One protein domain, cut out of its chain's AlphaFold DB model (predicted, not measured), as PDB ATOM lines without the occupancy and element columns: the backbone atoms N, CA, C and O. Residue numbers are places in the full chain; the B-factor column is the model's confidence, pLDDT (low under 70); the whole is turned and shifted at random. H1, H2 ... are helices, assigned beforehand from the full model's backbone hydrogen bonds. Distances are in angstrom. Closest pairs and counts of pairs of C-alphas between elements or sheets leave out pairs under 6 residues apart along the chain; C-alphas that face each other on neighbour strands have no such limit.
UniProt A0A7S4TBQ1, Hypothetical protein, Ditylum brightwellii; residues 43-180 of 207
ATOM      1  N   CYS A  43      23.002  36.474  71.921       79.50
ATOM      2  CA  CYS A  43      21.899  37.108  72.640       79.50
ATOM      3  C   CYS A  43      22.319  37.685  74.007       79.50
ATOM      4  O   CYS A  43      21.928  38.799  74.343       79.50
ATOM      5  N   TRP A  44      23.147  36.964  74.771       87.06
ATOM      6  CA  TRP A  44      23.551  37.385  76.115       87.06
ATOM      7  C   TRP A  44      24.489  38.591  76.082       87.06
ATOM      8  O   TRP A  44      24.253  39.579  76.768       87.06
ATOM      9  N   THR A  45      25.525  38.540  75.244       90.69
ATOM     10  CA  THR A  45      26.477  39.652  75.072       90.69
ATOM     11  C   THR A  45      25.790  40.905  74.538       90.69
ATOM     12  O   THR A  45      26.095  42.006  74.991       90.69
ATOM     13  N   ASN A  46      24.804  40.742  73.651       91.75
ATOM     14  CA  ASN A  46      23.976  41.844  73.167       91.75
ATOM     15  C   ASN A  46      23.147  42.503  74.274       91.75
ATOM     16  O   ASN A  46      23.070  43.732  74.323       91.75
ATOM     17  N   GLU A  47      22.528  41.712  75.151       92.62
ATOM     18  CA  GLU A  47      21.732  42.257  76.253       92.62
ATOM     19  C   GLU A  47      22.625  42.950  77.289       92.62
ATOM     20  O   GLU A  47      22.339  44.080  77.675       92.62
ATOM     21  N   GLN A  48      23.765  42.343  77.635       92.88
ATOM     22  CA  GLN A  48      24.774  42.947  78.510       92.88
ATOM     23  C   GLN A  48      25.295  44.278  77.950       92.88
ATOM     24  O   GLN A  48      25.387  45.267  78.673       92.88
ATOM     25  N   GLY A  49      25.576  44.340  76.645       94.00
ATOM     26  CA  GLY A  49      25.994  45.580  75.995       94.00
ATOM     27  C   GLY A  49      24.924  46.677  76.070       94.00
ATOM     28  O   GLY A  49      25.234  47.837  76.345       94.00
ATOM     29  N   ARG A  50      23.643  46.332  75.883       94.12
ATOM     30  CA  ARG A  50      22.543  47.297  76.045       94.12
ATOM     31  C   ARG A  50      22.434  47.785  77.489       94.12
ATOM     32  O   ARG A  50      22.336  48.994  77.698       94.12
ATOM     33  N   GLU A  51      22.455  46.867  78.448       94.06
ATOM     34  CA  GLU A  51      22.327  47.167  79.875       94.06
ATOM     35  C   GLU A  51      23.430  48.126  80.344       94.06
ATOM     36  O   GLU A  51      23.142  49.125  81.005       94.06
ATOM     37  N   LEU A  52      24.679  47.890  79.926       95.25
ATOM     38  CA  LEU A  52      25.801  48.780  80.229       95.25
ATOM     39  C   LEU A  52      25.548  50.206  79.723       95.25
ATOM     40  O   LEU A  52      25.710  51.168  80.470       95.25
ATOM     41  N   LEU A  53      25.096  50.382  78.480       95.12
ATOM     42  CA  LEU A  53      24.828  51.726  77.954       95.12
ATOM     43  C   LEU A  53      23.740  52.468  78.737       95.12
ATOM     44  O   LEU A  53      23.825  53.690  78.906       95.12
ATOM     45  N   GLU A  54      22.720  51.746  79.194       92.44
ATOM     46  CA  GLU A  54      21.625  52.305  79.984       92.44
ATOM     47  C   GLU A  54      22.096  52.701  81.386       92.44
ATOM     48  O   GLU A  54      21.888  53.851  81.785       92.44
ATOM     49  N   ARG A  55      22.823  51.816  82.081       92.38
ATOM     50  CA  ARG A  55      23.397  52.083  83.411       92.38
ATOM     51  C   ARG A  55      24.357  53.269  83.401       92.38
ATOM     52  O   ARG A  55      24.163  54.241  84.127       92.38
ATOM     53  N   PHE A  56      25.359  53.253  82.524       92.44
ATOM     54  CA  PHE A  56      26.385  54.303  82.477       92.44
ATOM     55  C   PHE A  56      25.829  55.642  81.976       92.44
ATOM     56  O   PHE A  56      26.327  56.708  82.346       92.44
ATOM     57  N   GLY A  57      24.756  55.597  81.180       87.69
ATOM     58  CA  GLY A  57      24.114  56.781  80.613       87.69
ATOM     59  C   GLY A  57      23.164  57.462  81.592       87.69
ATOM     60  O   GLY A  57      22.869  58.649  81.430       87.69
ATOM     61  N   SER A  58      22.699  56.722  82.600       84.62
ATOM     62  CA  SER A  58      21.778  57.195  83.623       84.62
ATOM     63  C   SER A  58      22.470  58.117  84.627       84.62
ATOM     64  O   SER A  58      23.585  57.859  85.085       84.62
ATOM     65  N   ILE A  59      21.779  59.196  84.996       86.94
ATOM     66  CA  ILE A  59      22.154  60.065  86.126       86.94
ATOM     67  C   ILE A  59      21.696  59.494  87.472       86.94
ATOM     68  O   ILE A  59      22.109  59.981  88.516       86.94
ATOM     69  N   PHE A  60      20.795  58.511  87.441       87.69
ATOM     70  CA  PHE A  60      20.193  57.918  88.633       87.69
ATOM     71  C   PHE A  60      20.913  56.648  89.081       87.69
ATOM     72  O   PHE A  60      20.665  56.183  90.187       87.69
ATOM     73  N   GLU A  61      21.775  56.090  88.228       89.12
ATOM     74  CA  GLU A  61      22.587  54.931  88.590       89.12
ATOM     75  C   GLU A  61      23.699  55.379  89.557       89.12
ATOM     76  O   GLU A  61      24.459  56.295  89.206       89.12
ATOM     77  N   PRO A  62      23.810  54.765  90.749       89.38
ATOM     78  CA  PRO A  62      24.867  55.064  91.709       89.38
ATOM     79  C   PRO A  62      26.270  54.859  91.123       89.38
ATOM     80  O   PRO A  62      26.506  53.945  90.334       89.38
ATOM     81  N   GLU A  63      27.235  55.681  91.544       90.12
ATOM     82  CA  GLU A  63      28.630  55.546  91.092       90.12
ATOM     83  C   GLU A  63      29.232  54.183  91.471       90.12
ATOM     84  O   GLU A  63      30.004  53.617  90.701       90.12
ATOM     85  N   GLU A  64      28.863  53.637  92.632       91.12
ATOM     86  CA  GLU A  64      29.304  52.313  93.088       91.12
ATOM     87  C   GLU A  64      28.833  51.201  92.143       91.12
ATOM     88  O   GLU A  64      29.635  50.359  91.742       91.12
ATOM     89  N   ASP A  65      27.576  51.255  91.695       91.56
ATOM     90  CA  ASP A  65      27.017  50.271  90.763       91.56
ATOM     91  C   ASP A  65      27.662  50.378  89.376       91.56
ATOM     92  O   ASP A  65      27.967  49.362  88.744       91.56
ATOM     93  N   LYS A  66      27.954  51.601  88.910       92.75
ATOM     94  CA  LYS A  66      28.707  51.803  87.662       92.75
ATOM     95  C   LYS A  66      30.135  51.267  87.764       92.75
ATOM     96  O   LYS A  66      30.621  50.664  86.807       92.75
ATOM     97  N   LYS A  67      30.810  51.466  88.901       92.31
ATOM     98  CA  LYS A  67      32.148  50.904  89.154       92.31
ATOM     99  C   LYS A  67      32.107  49.381  89.175       92.31
ATOM    100  O   LYS A  67      32.888  48.759  88.465       92.31
ATOM    101  N   TYR A  68      31.148  48.787  89.880       93.12
ATOM    102  CA  TYR A  68      30.975  47.336  89.920       93.12
ATOM    103  C   TYR A  68      30.690  46.742  88.531       93.12
ATOM    104  O   TYR A  68      31.265  45.718  88.149       93.12
ATOM    105  N   ALA A  69      29.842  47.397  87.732       94.12
ATOM    106  CA  ALA A  69      29.570  46.987  86.358       94.12
ATOM    107  C   ALA A  69      30.820  47.090  85.463       94.12
ATOM    108  O   ALA A  69      31.052  46.213  84.629       94.12
ATOM    109  N   LEU A  70      31.648  48.124  85.655       94.50
ATOM    110  CA  LEU A  70      32.924  48.272  84.953       94.50
ATOM    111  C   LEU A  70      33.914  47.168  85.345       94.50
ATOM    112  O   LEU A  70      34.501  46.545  84.467       94.50
ATOM    113  N   GLU A  71      34.086  46.902  86.638       93.69
ATOM    114  CA  GLU A  71      34.955  45.830  87.138       93.69
ATOM    115  C   GLU A  71      34.516  44.466  86.594       93.69
ATOM    116  O   GLU A  71      35.334  43.694  86.098       93.69
ATOM    117  N   SER A  72      33.206  44.207  86.589       93.81
ATOM    118  CA  SER A  72      32.627  42.991  86.011       93.81
ATOM    119  C   SER A  72      32.911  42.868  84.511       93.81
ATOM    120  O   SER A  72      33.213  41.776  84.028       93.81
ATOM    121  N   LEU A  73      32.844  43.975  83.763       94.75
ATOM    122  CA  LEU A  73      33.194  44.008  82.343       94.75
ATOM    123  C   LEU A  73      34.684  43.713  82.115       94.75
ATOM    124  O   LEU A  73      34.999  42.918  81.235       94.75
ATOM    125  N   LEU A  74      35.577  44.319  82.904       92.94
ATOM    126  CA  LEU A  74      37.033  44.143  82.792       92.94
ATOM    127  C   LEU A  74      37.492  42.716  83.123       92.94
ATOM    128  O   LEU A  74      38.498  42.250  82.597       92.94
ATOM    129  N   LEU A  75      36.762  42.015  83.991       91.62
ATOM    130  CA  LEU A  75      37.031  40.616  84.337       91.62
ATOM    131  C   LEU A  75      36.351  39.621  83.380       91.62
ATOM    132  O   LEU A  75      36.571  38.413  83.483       91.62
ATOM    133  N   SER A  76      35.501  40.097  82.467       91.62
ATOM    134  CA  SER A  76      34.696  39.232  81.612       91.62
ATOM    135  C   SER A  76      35.524  38.630  80.473       91.62
ATOM    136  O   SER A  76      36.069  39.369  79.653       91.62
ATOM    137  N   PRO A  77      35.511  37.297  80.277       89.94
ATOM    138  CA  PRO A  77      36.150  36.670  79.117       89.94
ATOM    139  C   PRO A  77      35.452  37.014  77.789       89.94
ATOM    140  O   PRO A  77      35.931  36.654  76.720       89.94
ATOM    141  N   SER A  78      34.282  37.661  77.838       91.50
ATOM    142  CA  SER A  78      33.532  38.124  76.665       91.50
ATOM    143  C   SER A  78      33.586  39.643  76.484       91.50
ATOM    144  O   SER A  78      32.757  40.175  75.747       91.50
ATOM    145  N   GLN A  79      34.524  40.337  77.143       93.75
ATOM    146  CA  GLN A  79      34.648  41.797  77.116       93.75
ATOM    147  C   GLN A  79      34.570  42.366  75.694       93.75
ATOM    148  O   GLN A  79      33.704  43.195  75.427       93.75
ATOM    149  N   ASP A  80      35.390  41.876  74.763       93.12
ATOM    150  CA  ASP A  80      35.434  42.408  73.393       93.12
ATOM    151  C   ASP A  80      34.086  42.292  72.675       93.12
ATOM    152  O   ASP A  80      33.617  43.245  72.056       93.12
ATOM    153  N   ARG A  81      33.399  41.156  72.844       93.12
ATOM    154  CA  ARG A  81      32.065  40.933  72.264       93.12
ATOM    155  C   ARG A  81      31.008  41.845  72.882       93.12
ATOM    156  O   ARG A  81      30.084  42.263  72.191       93.12
ATOM    157  N   ILE A  82      31.125  42.144  74.174       95.31
ATOM    158  CA  ILE A  82      30.226  43.075  74.866       95.31
ATOM    159  C   ILE A  82      30.478  44.510  74.380       95.31
ATOM    160  O   ILE A  82      29.525  45.243  74.122       95.31
ATOM    161  N   LEU A  83      31.739  44.907  74.185       95.81
ATOM    162  CA  LEU A  83      32.099  46.219  73.633       95.81
ATOM    163  C   LEU A  83      31.613  46.380  72.184       95.81
ATOM    164  O   LEU A  83      31.065  47.431  71.832       95.81
ATOM    165  N   ASP A  84      31.736  45.333  71.367       94.50
ATOM    166  CA  ASP A  84      31.174  45.293  70.014       94.50
ATOM    167  C   ASP A  84      29.644  45.447  70.050       94.50
ATOM    168  O   ASP A  84      29.083  46.276  69.324       94.50
ATOM    169  N   ALA A  85      28.968  44.743  70.964       94.75
ATOM    170  CA  ALA A  85      27.525  44.857  71.166       94.75
ATOM    171  C   ALA A  85      27.081  46.269  71.588       94.75
ATOM    172  O   ALA A  85      26.108  46.793  71.036       94.75
ATOM    173  N   CYS A  86      27.796  46.918  72.515       96.06
ATOM    174  CA  CYS A  86      27.563  48.321  72.880       96.06
ATOM    175  C   CYS A  86      27.614  49.215  71.635       96.06
ATOM    176  O   CYS A  86      26.723  50.031  71.380       96.06
ATOM    177  N   ARG A  87      28.656  49.044  70.822       94.62
ATOM    178  CA  ARG A  87      28.868  49.863  69.633       94.62
ATOM    179  C   ARG A  87      27.769  49.659  68.598       94.62
ATOM    180  O   ARG A  87      27.258  50.636  68.049       94.62
ATOM    181  N   ASP A  88      27.366  48.421  68.355       93.25
ATOM    182  CA  ASP A  88      26.282  48.117  67.423       93.25
ATOM    183  C   ASP A  88      24.930  48.634  67.922       93.25
ATOM    184  O   ASP A  88      24.140  49.164  67.136       93.25
ATOM    185  N   GLU A  89      24.673  48.588  69.227       94.12
ATOM    186  CA  GLU A  89      23.473  49.175  69.821       94.12
ATOM    187  C   GLU A  89      23.431  50.709  69.661       94.12
ATOM    188  O   GLU A  89      22.377  51.272  69.345       94.12
ATOM    189  N   ILE A  90      24.573  51.395  69.780       94.44
ATOM    190  CA  ILE A  90      24.700  52.834  69.486       94.44
ATOM    191  C   ILE A  90      24.484  53.114  67.993       94.44
ATOM    192  O   ILE A  90      23.783  54.068  67.632       94.44
ATOM    193  N   LYS A  91      25.044  52.285  67.102       91.62
ATOM    194  CA  LYS A  91      24.861  52.429  65.648       91.62
ATOM    195  C   LYS A  91      23.398  52.297  65.244       91.62
ATOM    196  O   LYS A  91      22.950  53.078  64.406       91.62
ATOM    197  N   LYS A  92      22.618  51.394  65.853       90.25
ATOM    198  CA  LYS A  92      21.171  51.267  65.567       90.25
ATOM    199  C   LYS A  92      20.424  52.589  65.769       90.25
ATOM    200  O   LYS A  92      19.506  52.903  65.008       90.25
ATOM    201  N   ALA A  93      20.832  53.391  66.756       89.75
ATOM    202  CA  ALA A  93      20.216  54.686  67.031       89.75
ATOM    203  C   ALA A  93      20.548  55.758  65.978       89.75
ATOM    204  O   ALA A  93      19.750  56.677  65.806       89.75
ATOM    205  N   SER A  94      21.650  55.625  65.229       87.62
ATOM    206  CA  SER A  94      22.142  56.641  64.279       87.62
ATOM    207  C   SER A  94      21.180  56.959  63.126       87.62
ATOM    208  O   SER A  94      21.222  58.048  62.559       87.62
ATOM    209  N   SER A  95      20.264  56.047  62.800       85.69
ATOM    210  CA  SER A  95      19.195  56.296  61.823       85.69
ATOM    211  C   SER A  95      18.175  57.332  62.319       85.69
ATOM    212  O   SER A  95      17.517  58.012  61.528       85.69
ATOM    213  N   SER A  96      18.050  57.499  63.639       87.62
ATOM    214  CA  SER A  96      17.085  58.395  64.261       87.62
ATOM    215  C   SER A  96      17.555  59.846  64.251       87.62
ATOM    216  O   SER A  96      18.661  60.178  64.680       87.62
ATOM    217  N   ARG A  97      16.647  60.759  63.886       86.94
ATOM    218  CA  ARG A  97      16.867  62.210  64.001       86.94
ATOM    219  C   ARG A  97      17.175  62.648  65.439       86.94
ATOM    220  O   ARG A  97      17.931  63.597  65.625       86.94
ATOM    221  N   LEU A  98      16.615  61.954  66.436       88.00
ATOM    222  CA  LEU A  98      16.861  62.234  67.854       88.00
ATOM    223  C   LEU A  98      18.296  61.911  68.274       88.00
ATOM    224  O   LEU A  98      18.837  62.606  69.123       88.00
ATOM    225  N   ALA A  99      18.903  60.884  67.678       89.12
ATOM    226  CA  ALA A  99      20.276  60.501  67.979       89.12
ATOM    227  C   ALA A  99      21.284  61.353  67.196       89.12
ATOM    228  O   ALA A  99      22.317  61.737  67.729       89.12
ATOM    229  N   ARG A 100      20.992  61.674  65.931       86.31
ATOM    230  CA  ARG A 100      21.924  62.404  65.055       86.31
ATOM    231  C   ARG A 100      22.164  63.850  65.461       86.31
ATOM    232  O   ARG A 100      23.273  64.344  65.324       86.31
ATOM    233  N   ARG A 101      21.112  64.555  65.877       85.44
ATOM    234  CA  ARG A 101      21.184  65.994  66.148       85.44
ATOM    235  C   ARG A 101      21.317  66.244  67.645       85.44
ATOM    236  O   ARG A 101      20.555  65.678  68.424       85.44
ATOM    237  N   ARG A 102      22.220  67.152  68.024       84.94
ATOM    238  CA  ARG A 102      22.247  67.722  69.373       84.94
ATOM    239  C   ARG A 102      21.079  68.691  69.537       84.94
ATOM    240  O   ARG A 102      20.861  69.576  68.704       84.94
ATOM    241  N   TRP A 103      20.306  68.489  70.592       83.94
ATOM    242  CA  TRP A 103      19.164  69.332  70.917       83.94
ATOM    243  C   TRP A 103      19.566  70.352  71.984       83.94
ATOM    244  O   TRP A 103      20.363  70.016  72.857       83.94
ATOM    245  N   PRO A 104      19.013  71.578  71.941       82.12
ATOM    246  CA  PRO A 104      19.310  72.610  72.937       82.12
ATOM    247  C   PRO A 104      18.786  72.250  74.335       82.12
ATOM    248  O   PRO A 104      19.152  72.881  75.318       82.12
ATOM    249  N   VAL A 105      17.921  71.240  74.425       83.44
ATOM    250  CA  VAL A 105      17.350  70.730  75.669       83.44
ATOM    251  C   VAL A 105      17.677  69.249  75.826       83.44
ATOM    252  O   VAL A 105      17.717  68.504  74.842       83.44
ATOM    253  N   ARG A 106      17.878  68.818  77.076       82.31
ATOM    254  CA  ARG A 106      18.041  67.398  77.410       82.31
ATOM    255  C   ARG A 106      16.732  66.663  77.138       82.31
ATOM    256  O   ARG A 106      15.672  67.093  77.590       82.31
ATOM    257  N   LEU A 107      16.806  65.555  76.408       83.44
ATOM    258  CA  LEU A 107      15.641  64.730  76.092       83.44
ATOM    259  C   LEU A 107      15.692  63.434  76.911       83.44
ATOM    260  O   LEU A 107      16.710  62.747  76.857       83.44
ATOM    261  N   PRO A 108      14.599  63.014  77.577       80.38
ATOM    262  CA  PRO A 108      14.551  61.769  78.353       80.38
ATOM    263  C   PRO A 108      14.457  60.511  77.461       80.38
ATOM    264  O   PRO A 108      13.872  59.500  77.832       80.38
ATOM    265  N   SER A 109      14.977  60.571  76.233       88.75
ATOM    266  CA  SER A 109      14.847  59.507  75.242       88.75
ATOM    267  C   SER A 109      16.096  58.638  75.204       88.75
ATOM    268  O   SER A 109      17.182  59.143  74.927       88.75
ATOM    269  N   SER A 110      15.921  57.317  75.320       90.00
ATOM    270  CA  SER A 110      16.997  56.331  75.103       90.00
ATOM    271  C   SER A 110      17.735  56.554  73.772       90.00
ATOM    272  O   SER A 110      18.960  56.484  73.715       90.00
ATOM    273  N   ARG A 111      17.019  56.933  72.699       92.06
ATOM    274  CA  ARG A 111      17.639  57.233  71.394       92.06
ATOM    275  C   ARG A 111      18.544  58.459  71.442       92.06
ATOM    276  O   ARG A 111      19.602  58.452  70.825       92.06
ATOM    277  N   ALA A 112      18.121  59.504  72.143       90.81
ATOM    278  CA  ALA A 112      18.899  60.727  72.256       90.81
ATOM    279  C   ALA A 112      20.140  60.512  73.143       90.81
ATOM    280  O   ALA A 112      21.228  60.927  72.753       90.81
ATOM    281  N   THR A 113      20.012  59.740  74.231       92.56
ATOM    282  CA  THR A 113      21.139  59.283  75.063       92.56
ATOM    283  C   THR A 113      22.156  58.470  74.256       92.56
ATOM    284  O   THR A 113      23.344  58.777  74.283       92.56
ATOM    285  N   LYS A 114      21.706  57.486  73.462       94.06
ATOM    286  CA  LYS A 114      22.573  56.735  72.527       94.06
ATOM    287  C   LYS A 114      23.239  57.647  71.491       94.06
ATOM    288  O   LYS A 114      24.373  57.398  71.097       94.06
ATOM    289  N   GLY A 115      22.565  58.723  71.090       93.75
ATOM    290  CA  GLY A 115      23.142  59.765  70.245       93.75
ATOM    291  C   GLY A 115      24.332  60.484  70.882       93.75
ATOM    292  O   GLY A 115      25.315  60.715  70.189       93.75
ATOM    293  N   CYS A 116      24.276  60.792  72.183       94.12
ATOM    294  CA  CYS A 116      25.402  61.391  72.912       94.12
ATOM    295  C   CYS A 116      26.629  60.472  72.889       94.12
ATOM    296  O   CYS A 116      27.707  60.904  72.493       94.12
ATOM    297  N   TYR A 117      26.448  59.183  73.207       95.44
ATOM    298  CA  TYR A 117      27.517  58.186  73.074       95.44
ATOM    299  C   TYR A 117      28.100  58.161  71.662       95.44
ATOM    300  O   TYR A 117      29.311  58.219  71.480       95.44
ATOM    301  N   GLY A 118      27.230  58.089  70.656       94.62
ATOM    302  CA  GLY A 118      27.641  58.010  69.262       94.62
ATOM    303  C   GLY A 118      28.434  59.221  68.781       94.62
ATOM    304  O   GLY A 118      29.397  59.046  68.042       94.62
ATOM    305  N   ARG A 119      28.064  60.431  69.213       93.69
ATOM    306  CA  ARG A 119      28.785  61.666  68.875       93.69
ATOM    307  C   ARG A 119      30.152  61.727  69.548       93.69
ATOM    308  O   ARG A 119      31.127  61.957  68.843       93.69
ATOM    309  N   ILE A 120      30.242  61.420  70.845       94.62
ATOM    310  CA  ILE A 120      31.529  61.344  71.559       94.62
ATOM    311  C   ILE A 120      32.455  60.320  70.888       94.62
ATOM    312  O   ILE A 120      33.593  60.635  70.555       94.62
ATOM    313  N   LEU A 121      31.959  59.106  70.627       94.44
ATOM    314  CA  LEU A 121      32.761  58.057  69.995       94.44
ATOM    315  C   LEU A 121      33.190  58.421  68.574       94.44
ATOM    316  O   LEU A 121      34.281  58.046  68.167       94.44
ATOM    317  N   ALA A 122      32.369  59.149  67.816       92.62
ATOM    318  CA  ALA A 122      32.747  59.598  66.480       92.62
ATOM    319  C   ALA A 122      33.926  60.588  66.520       92.62
ATOM    320  O   ALA A 122      34.806  60.527  65.662       92.62
ATOM    321  N   GLU A 123      33.981  61.447  67.542       92.31
ATOM    322  CA  GLU A 123      35.120  62.340  67.771       92.31
ATOM    323  C   GLU A 123      36.377  61.574  68.201       92.31
ATOM    324  O   GLU A 123      37.456  61.818  67.656       92.31
ATOM    325  N   MET A 124      36.238  60.585  69.087       92.19
ATOM    326  CA  MET A 124      37.349  59.713  69.493       92.19
ATOM    327  C   MET A 124      37.888  58.877  68.324       92.19
ATOM    328  O   MET A 124      39.098  58.790  68.119       92.19
ATOM    329  N   ASP A 125      37.000  58.288  67.516       90.31
ATOM    330  CA  ASP A 125      37.361  57.493  66.336       90.31
ATOM    331  C   ASP A 125      38.100  58.362  65.297       90.31
ATOM    332  O   ASP A 125      39.030  57.881  64.646       90.31
ATOM    333  N   SER A 126      37.746  59.652  65.186       88.00
ATOM    334  CA  SER A 126      38.427  60.626  64.317       88.00
ATOM    335  C   SER A 126      39.767  61.141  64.860       88.00
ATOM    336  O   SER A 126      40.507  61.799  64.133       88.00
ATOM    337  N   GLY A 127      40.088  60.857  66.127       85.88
ATOM    338  CA  GLY A 127      41.288  61.354  66.802       85.88
ATOM    339  C   GLY A 127      41.220  62.821  67.240       85.88
ATOM    340  O   GLY A 127      42.214  63.338  67.736       85.88
ATOM    341  N   ARG A 128      40.069  63.489  67.083       84.81
ATOM    342  CA  ARG A 128      39.857  64.875  67.544       84.81
ATOM    343  C   ARG A 128      39.588  64.981  69.038       84.81
ATOM    344  O   ARG A 128      39.754  66.054  69.606       84.81
ATOM    345  N   LEU A 129      39.182  63.878  69.662       86.25
ATOM    346  CA  LEU A 129      38.933  63.807  71.093       86.25
ATOM    347  C   LEU A 129      39.785  62.710  71.727       86.25
ATOM    348  O   LEU A 129      39.655  61.534  71.385       86.25
ATOM    349  N   SER A 130      40.606  63.089  72.700       80.12
ATOM    350  CA  SER A 130      41.227  62.163  73.643       80.12
ATOM    351  C   SER A 130      40.477  62.234  74.966       80.12
ATOM    352  O   SER A 130      40.392  63.298  75.574       80.12
ATOM    353  N   VAL A 131      39.930  61.110  75.427       76.81
ATOM    354  CA  VAL A 131      39.303  61.055  76.751       76.81
ATOM    355  C   VAL A 131      40.402  60.895  77.792       76.81
ATOM    356  O   VAL A 131      41.006  59.828  77.902       76.81
ATOM    357  N   GLU A 132      40.647  61.953  78.560       72.00
ATOM    358  CA  GLU A 132      41.509  61.888  79.737       72.00
ATOM    359  C   GLU A 132      40.820  61.050  80.819       72.00
ATOM    360  O   GLU A 132      39.785  61.426  81.398       72.00
ATOM    361  N   LEU A 133      41.381  59.866  81.055       69.50
ATOM    362  CA  LEU A 133      41.018  59.032  82.189       69.50
ATOM    363  C   LEU A 133      41.591  59.671  83.460       69.50
ATOM    364  O   LEU A 133      42.646  60.300  83.422       69.50
ATOM    365  N   ASN A 134      40.878  59.544  84.580       59.16
ATOM    366  CA  ASN A 134      41.335  60.129  85.839       59.16
ATOM    367  C   ASN A 134      42.703  59.547  86.259       59.16
ATOM    368  O   ASN A 134      43.041  58.409  85.924       59.16
ATOM    369  N   ASP A 135      43.448  60.370  87.001       45.19
ATOM    370  CA  ASP A 135      44.844  60.206  87.417       45.19
ATOM    371  C   ASP A 135      45.207  58.750  87.785       45.19
ATOM    372  O   ASP A 135      44.743  58.206  88.788       45.19
ATOM    373  N   GLY A 136      46.011  58.099  86.934       47.16
ATOM    374  CA  GLY A 136      46.536  56.741  87.140       47.16
ATOM    375  C   GLY A 136      46.057  55.666  86.154       47.16
ATOM    376  O   GLY A 136      46.718  54.633  86.032       47.16
ATOM    377  N   MET A 137      44.974  55.889  85.402       50.78
ATOM    378  CA  MET A 137      44.524  54.943  84.371       50.78
ATOM    379  C   MET A 137      45.071  55.375  83.003       50.78
ATOM    380  O   MET A 137      44.640  56.375  82.436       50.78
ATOM    381  N   SER A 138      46.036  54.640  82.448       51.97
ATOM    382  CA  SER A 138      46.435  54.859  81.049       51.97
ATOM    383  C   SER A 138      45.312  54.412  80.104       51.97
ATOM    384  O   SER A 138      44.599  53.463  80.444       51.97
ATOM    385  N   PRO A 139      45.141  55.048  78.926       60.41
ATOM    386  CA  PRO A 139      44.185  54.586  77.925       60.41
ATOM    387  C   PRO A 139      44.416  53.102  77.649       60.41
ATOM    388  O   PRO A 139      45.545  52.681  77.377       60.41
ATOM    389  N   VAL A 140      43.353  52.304  77.765       64.44
ATOM    390  CA  VAL A 140      43.470  50.849  77.678       64.44
ATOM    391  C   VAL A 140      43.791  50.480  76.236       64.44
ATOM    392  O   VAL A 140      42.937  50.591  75.356       64.44
ATOM    393  N   LYS A 141      45.024  50.044  75.982       65.06
ATOM    394  CA  LYS A 141      45.386  49.407  74.716       65.06
ATOM    395  C   LYS A 141      44.957  47.948  74.800       65.06
ATOM    396  O   LYS A 141      45.448  47.216  75.656       65.06
ATOM    397  N   LEU A 142      44.010  47.556  73.954       64.19
ATOM    398  CA  LEU A 142      43.740  46.139  73.717       64.19
ATOM    399  C   LEU A 142      44.937  45.544  72.960       64.19
ATOM    400  O   LEU A 142      45.737  46.295  72.404       64.19
ATOM    401  N   ASN A 143      45.116  44.228  73.055       58.81
ATOM    402  CA  ASN A 143      46.312  43.534  72.578       58.81
ATOM    403  C   ASN A 143      46.608  43.907  71.112       58.81
ATOM    404  O   ASN A 143      45.711  43.850  70.282       58.81
ATOM    405  N   ASN A 144      47.846  44.310  70.825       54.53
ATOM    406  CA  ASN A 144      48.318  44.578  69.469       54.53
ATOM    407  C   ASN A 144      49.254  43.425  69.092       54.53
ATOM    408  O   ASN A 144      50.466  43.528  69.300       54.53
ATOM    409  N   GLY A 145      48.703  42.290  68.655       57.25
ATOM    410  CA  GLY A 145      49.500  41.287  67.950       57.25
ATOM    411  C   GLY A 145      49.935  41.793  66.568       57.25
ATOM    412  O   GLY A 145      49.605  42.915  66.181       57.25
ATOM    413  N   ASP A 146      50.646  40.955  65.809       58.66
ATOM    414  CA  ASP A 146      50.825  41.128  64.357       58.66
ATOM    415  C   ASP A 146      49.473  40.872  63.657       58.66
ATOM    416  O   ASP A 146      49.260  39.845  63.013       58.66
ATOM    417  N   GLU A 147      48.511  41.754  63.907       63.56
ATOM    418  CA  GLU A 147      47.113  41.640  63.503       63.56
ATOM    419  C   GLU A 147      46.863  42.448  62.222       63.56
ATOM    420  O   GLU A 147      47.518  43.462  61.966       63.56
ATOM    421  N   ASP A 148      45.917  41.990  61.399       79.88
ATOM    422  CA  ASP A 148      45.525  42.677  60.167       79.88
ATOM    423  C   ASP A 148      45.019  44.107  60.468       79.88
ATOM    424  O   ASP A 148      44.418  44.363  61.514       79.88
ATOM    425  N   GLU A 149      45.186  45.050  59.527       82.94
ATOM    426  CA  GLU A 149      44.799  46.469  59.702       82.94
ATOM    427  C   GLU A 149      43.328  46.657  60.142       82.94
ATOM    428  O   GLU A 149      42.974  47.613  60.842       82.94
ATOM    429  N   GLU A 150      42.443  45.740  59.739       84.12
ATOM    430  CA  GLU A 150      41.032  45.751  60.129       84.12
ATOM    431  C   GLU A 150      40.830  45.421  61.616       84.12
ATOM    432  O   GLU A 150      39.985  46.031  62.285       84.12
ATOM    433  N   GLU A 151      41.611  44.485  62.148       84.12
ATOM    434  CA  GLU A 151      41.533  44.061  63.540       84.12
ATOM    435  C   GLU A 151      42.122  45.125  64.471       84.12
ATOM    436  O   GLU A 151      41.472  45.495  65.453       84.12
ATOM    437  N   GLU A 152      43.241  45.752  64.088       85.94
ATOM    438  CA  GLU A 152      43.795  46.908  64.806       85.94
ATOM    439  C   GLU A 152      42.765  48.047  64.895       85.94
ATOM    440  O   GLU A 152      42.523  48.632  65.962       85.94
ATOM    441  N   LEU A 153      42.076  48.335  63.787       86.19
ATOM    442  CA  LEU A 153      41.026  49.346  63.757       86.19
ATOM    443  C   LEU A 153      39.868  48.987  64.700       86.19
ATOM    444  O   LEU A 153      39.339  49.864  65.393       86.19
ATOM    445  N   MET A 154      39.447  47.722  64.736       88.00
ATOM    446  CA  MET A 154      38.394  47.253  65.639       88.00
ATOM    447  C   MET A 154      38.825  47.311  67.104       88.00
ATOM    448  O   MET A 154      38.046  47.779  67.938       88.00
ATOM    449  N   ASN A 155      40.070  46.961  67.416       89.06
ATOM    450  CA  ASN A 155      40.640  47.086  68.754       89.06
ATOM    451  C   ASN A 155      40.702  48.546  69.206       89.06
ATOM    452  O   ASN A 155      40.296  48.863  70.328       89.06
ATOM    453  N   LYS A 156      41.060  49.477  68.315       90.62
ATOM    454  CA  LYS A 156      40.969  50.920  68.592       90.62
ATOM    455  C   LYS A 156      39.537  51.349  68.918       90.62
ATOM    456  O   LYS A 156      39.301  52.066  69.889       90.62
ATOM    457  N   LYS A 157      38.559  50.880  68.144       91.56
ATOM    458  CA  LYS A 157      37.135  51.190  68.355       91.56
ATOM    459  C   LYS A 157      36.611  50.625  69.680       91.56
ATOM    460  O   LYS A 157      35.871  51.316  70.379       91.56
ATOM    461  N   ARG A 158      37.003  49.402  70.051       93.88
ATOM    462  CA  ARG A 158      36.682  48.788  71.353       93.88
ATOM    463  C   ARG A 158      37.330  49.555  72.505       93.88
ATOM    464  O   ARG A 158      36.645  49.863  73.478       93.88
ATOM    465  N   SER A 159      38.599  49.939  72.361       92.38
ATOM    466  CA  SER A 159      39.317  50.783  73.326       92.38
ATOM    467  C   SER A 159      38.599  52.115  73.556       92.38
ATOM    468  O   SER A 159      38.376  52.501  74.700       92.38
ATOM    469  N   ASN A 160      38.128  52.779  72.496       93.81
ATOM    470  CA  ASN A 160      37.362  54.022  72.618       93.81
ATOM    471  C   ASN A 160      36.063  53.840  73.419       93.81
ATOM    472  O   ASN A 160      35.769  54.646  74.302       93.81
ATOM    473  N   VAL A 161      35.308  52.764  73.160       95.25
ATOM    474  CA  VAL A 161      34.107  52.431  73.948       95.25
ATOM    475  C   VAL A 161      34.474  52.200  75.411       95.25
ATOM    476  O   VAL A 161      33.833  52.763  76.296       95.25
ATOM    477  N   LEU A 162      35.519  51.416  75.672       95.25
ATOM    478  CA  LEU A 162      35.962  51.116  77.028       95.25
ATOM    479  C   LEU A 162      36.402  52.377  77.780       95.25
ATOM    480  O   LEU A 162      35.944  52.600  78.896       95.25
ATOM    481  N   ASN A 163      37.214  53.238  77.165       93.38
ATOM    482  CA  ASN A 163      37.666  54.495  77.766       93.38
ATOM    483  C   ASN A 163      36.482  55.416  78.107       93.38
ATOM    484  O   ASN A 163      36.463  56.035  79.172       93.38
ATOM    485  N   LEU A 164      35.457  55.464  77.250       94.62
ATOM    486  CA  LEU A 164      34.235  56.216  77.531       94.62
ATOM    487  C   LEU A 164      33.457  55.633  78.722       94.62
ATOM    488  O   LEU A 164      33.003  56.388  79.582       94.62
ATOM    489  N   LEU A 165      33.327  54.305  78.809       94.75
ATOM    490  CA  LEU A 165      32.692  53.647  79.955       94.75
ATOM    491  C   LEU A 165      33.490  53.868  81.249       94.75
ATOM    492  O   LEU A 165      32.891  54.163  82.279       94.75
ATOM    493  N   ILE A 166      34.826  53.817  81.198       93.19
ATOM    494  CA  ILE A 166      35.693  54.144  82.341       93.19
ATOM    495  C   ILE A 166      35.450  55.584  82.800       93.19
ATOM    496  O   ILE A 166      35.276  55.826  83.992       93.19
ATOM    497  N   LYS A 167      35.379  56.552  81.878       92.12
ATOM    498  CA  LYS A 167      35.075  57.940  82.253       92.12
ATOM    499  C   LYS A 167      33.697  58.045  82.905       92.12
ATOM    500  O   LYS A 167      33.557  58.680  83.944       92.12
ATOM    501  N   LEU A 168      32.692  57.382  82.337       92.75
ATOM    502  CA  LEU A 168      31.321  57.406  82.846       92.75
ATOM    503  C   LEU A 168      31.131  56.665  84.176       92.75
ATOM    504  O   LEU A 168      30.183  56.985  84.895       92.75
ATOM    505  N   SER A 169      32.017  55.732  84.538       91.88
ATOM    506  CA  SER A 169      31.950  55.026  85.827       91.88
ATOM    507  C   SER A 169      32.184  55.953  87.019       91.88
ATOM    508  O   SER A 169      31.654  55.727  88.103       91.88
ATOM    509  N   THR A 170      32.951  57.022  86.803       87.75
ATOM    510  CA  THR A 170      33.304  58.026  87.816       87.75
ATOM    511  C   THR A 170      32.613  59.367  87.580       87.75
ATOM    512  O   THR A 170      32.881  60.336  88.282       87.75
ATOM    513  N   TYR A 171      31.716  59.438  86.592       89.00
ATOM    514  CA  TYR A 171      31.047  60.669  86.196       89.00
ATOM    515  C   TYR A 171      29.556  60.637  86.557       89.00
ATOM    516  O   TYR A 171      28.710  60.109  85.824       89.00
ATOM    517  N   SER A 172      29.207  61.249  87.688       84.25
ATOM    518  CA  SER A 172      27.839  61.258  88.232       84.25
ATOM    519  C   SER A 172      26.833  62.054  87.402       84.25
ATOM    520  O   SER A 172      25.640  61.761  87.437       84.25
ATOM    521  N   LYS A 173      27.268  63.040  86.607       87.94
ATOM    522  CA  LYS A 173      26.341  63.922  85.868       87.94
ATOM    523  C   LYS A 173      25.778  63.303  84.575       87.94
ATOM    524  O   LYS A 173      25.009  63.966  83.868       87.94
ATOM    525  N   GLY A 174      26.147  62.055  84.265       88.25
ATOM    526  CA  GLY A 174      25.661  61.264  83.129       88.25
ATOM    527  C   GLY A 174      26.163  61.712  81.751       88.25
ATOM    528  O   GLY A 174      26.748  62.781  81.582       88.25
ATOM    529  N   VAL A 175      25.891  60.895  80.728       92.75
ATOM    530  CA  VAL A 175      26.497  61.047  79.387       92.75
ATOM    531  C   VAL A 175      26.151  62.360  78.679       92.75
ATOM    532  O   VAL A 175      26.956  62.887  77.921       92.75
ATOM    533  N   TRP A 176      24.976  62.927  78.951       91.12
ATOM    534  CA  TRP A 176      24.556  64.202  78.362       91.12
ATOM    535  C   TRP A 176      25.394  65.382  78.845       91.12
ATOM    536  O   TRP A 176      25.657  66.307  78.082       91.12
ATOM    537  N   THR A 177      25.753  65.379  80.127       90.69
ATOM    538  CA  THR A 177      26.572  66.450  80.698       90.69
ATOM    539  C   THR A 177      28.024  66.259  80.289       90.69
ATOM    540  O   THR A 177      28.647  67.234  79.888       90.69
ATOM    541  N   LEU A 178      28.497  65.006  80.249       92.25
ATOM    542  CA  LEU A 178      29.828  64.677  79.742       92.25
ATOM    543  C   LEU A 178      30.011  65.146  78.298       92.25
ATOM    544  O   LEU A 178      31.015  65.763  77.977       92.25
ATOM    545  N   GLU A 179      29.032  64.894  77.427       92.88
ATOM    546  CA  GLU A 179      29.071  65.399  76.054       92.88
ATOM    547  C   GLU A 179      29.181  66.928  76.008       92.88
ATOM    548  O   GLU A 179      29.901  67.465  75.176       92.88
ATOM    549  N   GLY A 180      28.450  67.632  76.878       90.69
ATOM    550  CA  GLY A 180      28.512  69.089  76.951       90.69
ATOM    551  C   GLY A 180      29.898  69.595  77.327       90.69
ATOM    552  O   GLY A 180      30.427  70.434  76.606       90.69
TER     553      GLY A 180
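This is residues 43 to 180 of the 207 residues of the protein "Hypothetical protein" of Ditylum brightwellii (UniProt A0A7S4TBQ1). Look for a compact cluster of crossed helices: H3 crosses both H1 and the long H6, and H5 packs on the last part of H3 and, with its own last part, on H6. H2 folds back from H1 and packs on the last part of H6, the short H4 packs on H5, and H7 packs on H5 and the last residues of H1. A wide loop, residues 126 to 148, joins H5 to H6. The printed part has 138 residues with seven named helices, H1 to H7 in chain order, and no named strand; its class is all helix. The radius of gyration of the C-alphas is 14.4 A, and the spans are 46 by 34 by 32 A.

Find C-alpha 149 at (44.799, 46.469, 59.702); from there H6 runs 30.3 A through residues 149 to 169. H5 is residues 110 to 125, 22.2 A, and H3 is residues 79 to 93, 21.8 A. H1 starts at C-alpha 43, at (21.899, 37.108, 72.640), and runs 21.3 A to residue 57. H2 is residues 63 to 74, 16.4 A, and H4 is residues 97 to 100. H7, residues 174 to 180, ends at C-alpha 180, at (28.512, 69.089, 76.951).

Start at H6, which touches H3 about perpendicular, at 84 degrees; the closest C-alphas, of Leu 83 and Arg 158, are 5.7 A apart. H6 touches H5 at a steep tilt of 55 degrees, opposite ways, closest at Met 124 and Asn 160, 6.5 A between C-alphas. With residues 165 to 169 alone H6 touches H2, a shallow tilt of 23 degrees, opposite ways; C-alphas 66 and 169 are closest, at 4.9 A. Go on to H1, which touches H3 most closely at the C-alphas of Gly 49 and Cys 86, 4.4 A, at 70.1 degrees, only just about perpendicular. H1 and H2 form a helical hairpin and only just touch, with 3 pairs of C-alphas within 8 A. H4 touches H5, the C-alphas of Ala 99 and Gly 115 being closest at 3.7 A. H7 touches H5 closest at the C-alphas of Cys 116 and Trp 176, 6.2 A, and is apart from H2 and H3. Every O i to N i+4 pair is within hydrogen-bond range in H1, H2, H5, H6 and H7; H3 has 10 of 11, and H4 is too short for such a pair.

The C-alphas farthest apart are those of Val 105 and Asp 146, 46.1 A. The printed part has no cut, and its long link is the one from H5 to H6. Mean pLDDT of the printed part is 86.7; residues 133 to 147 are under 70.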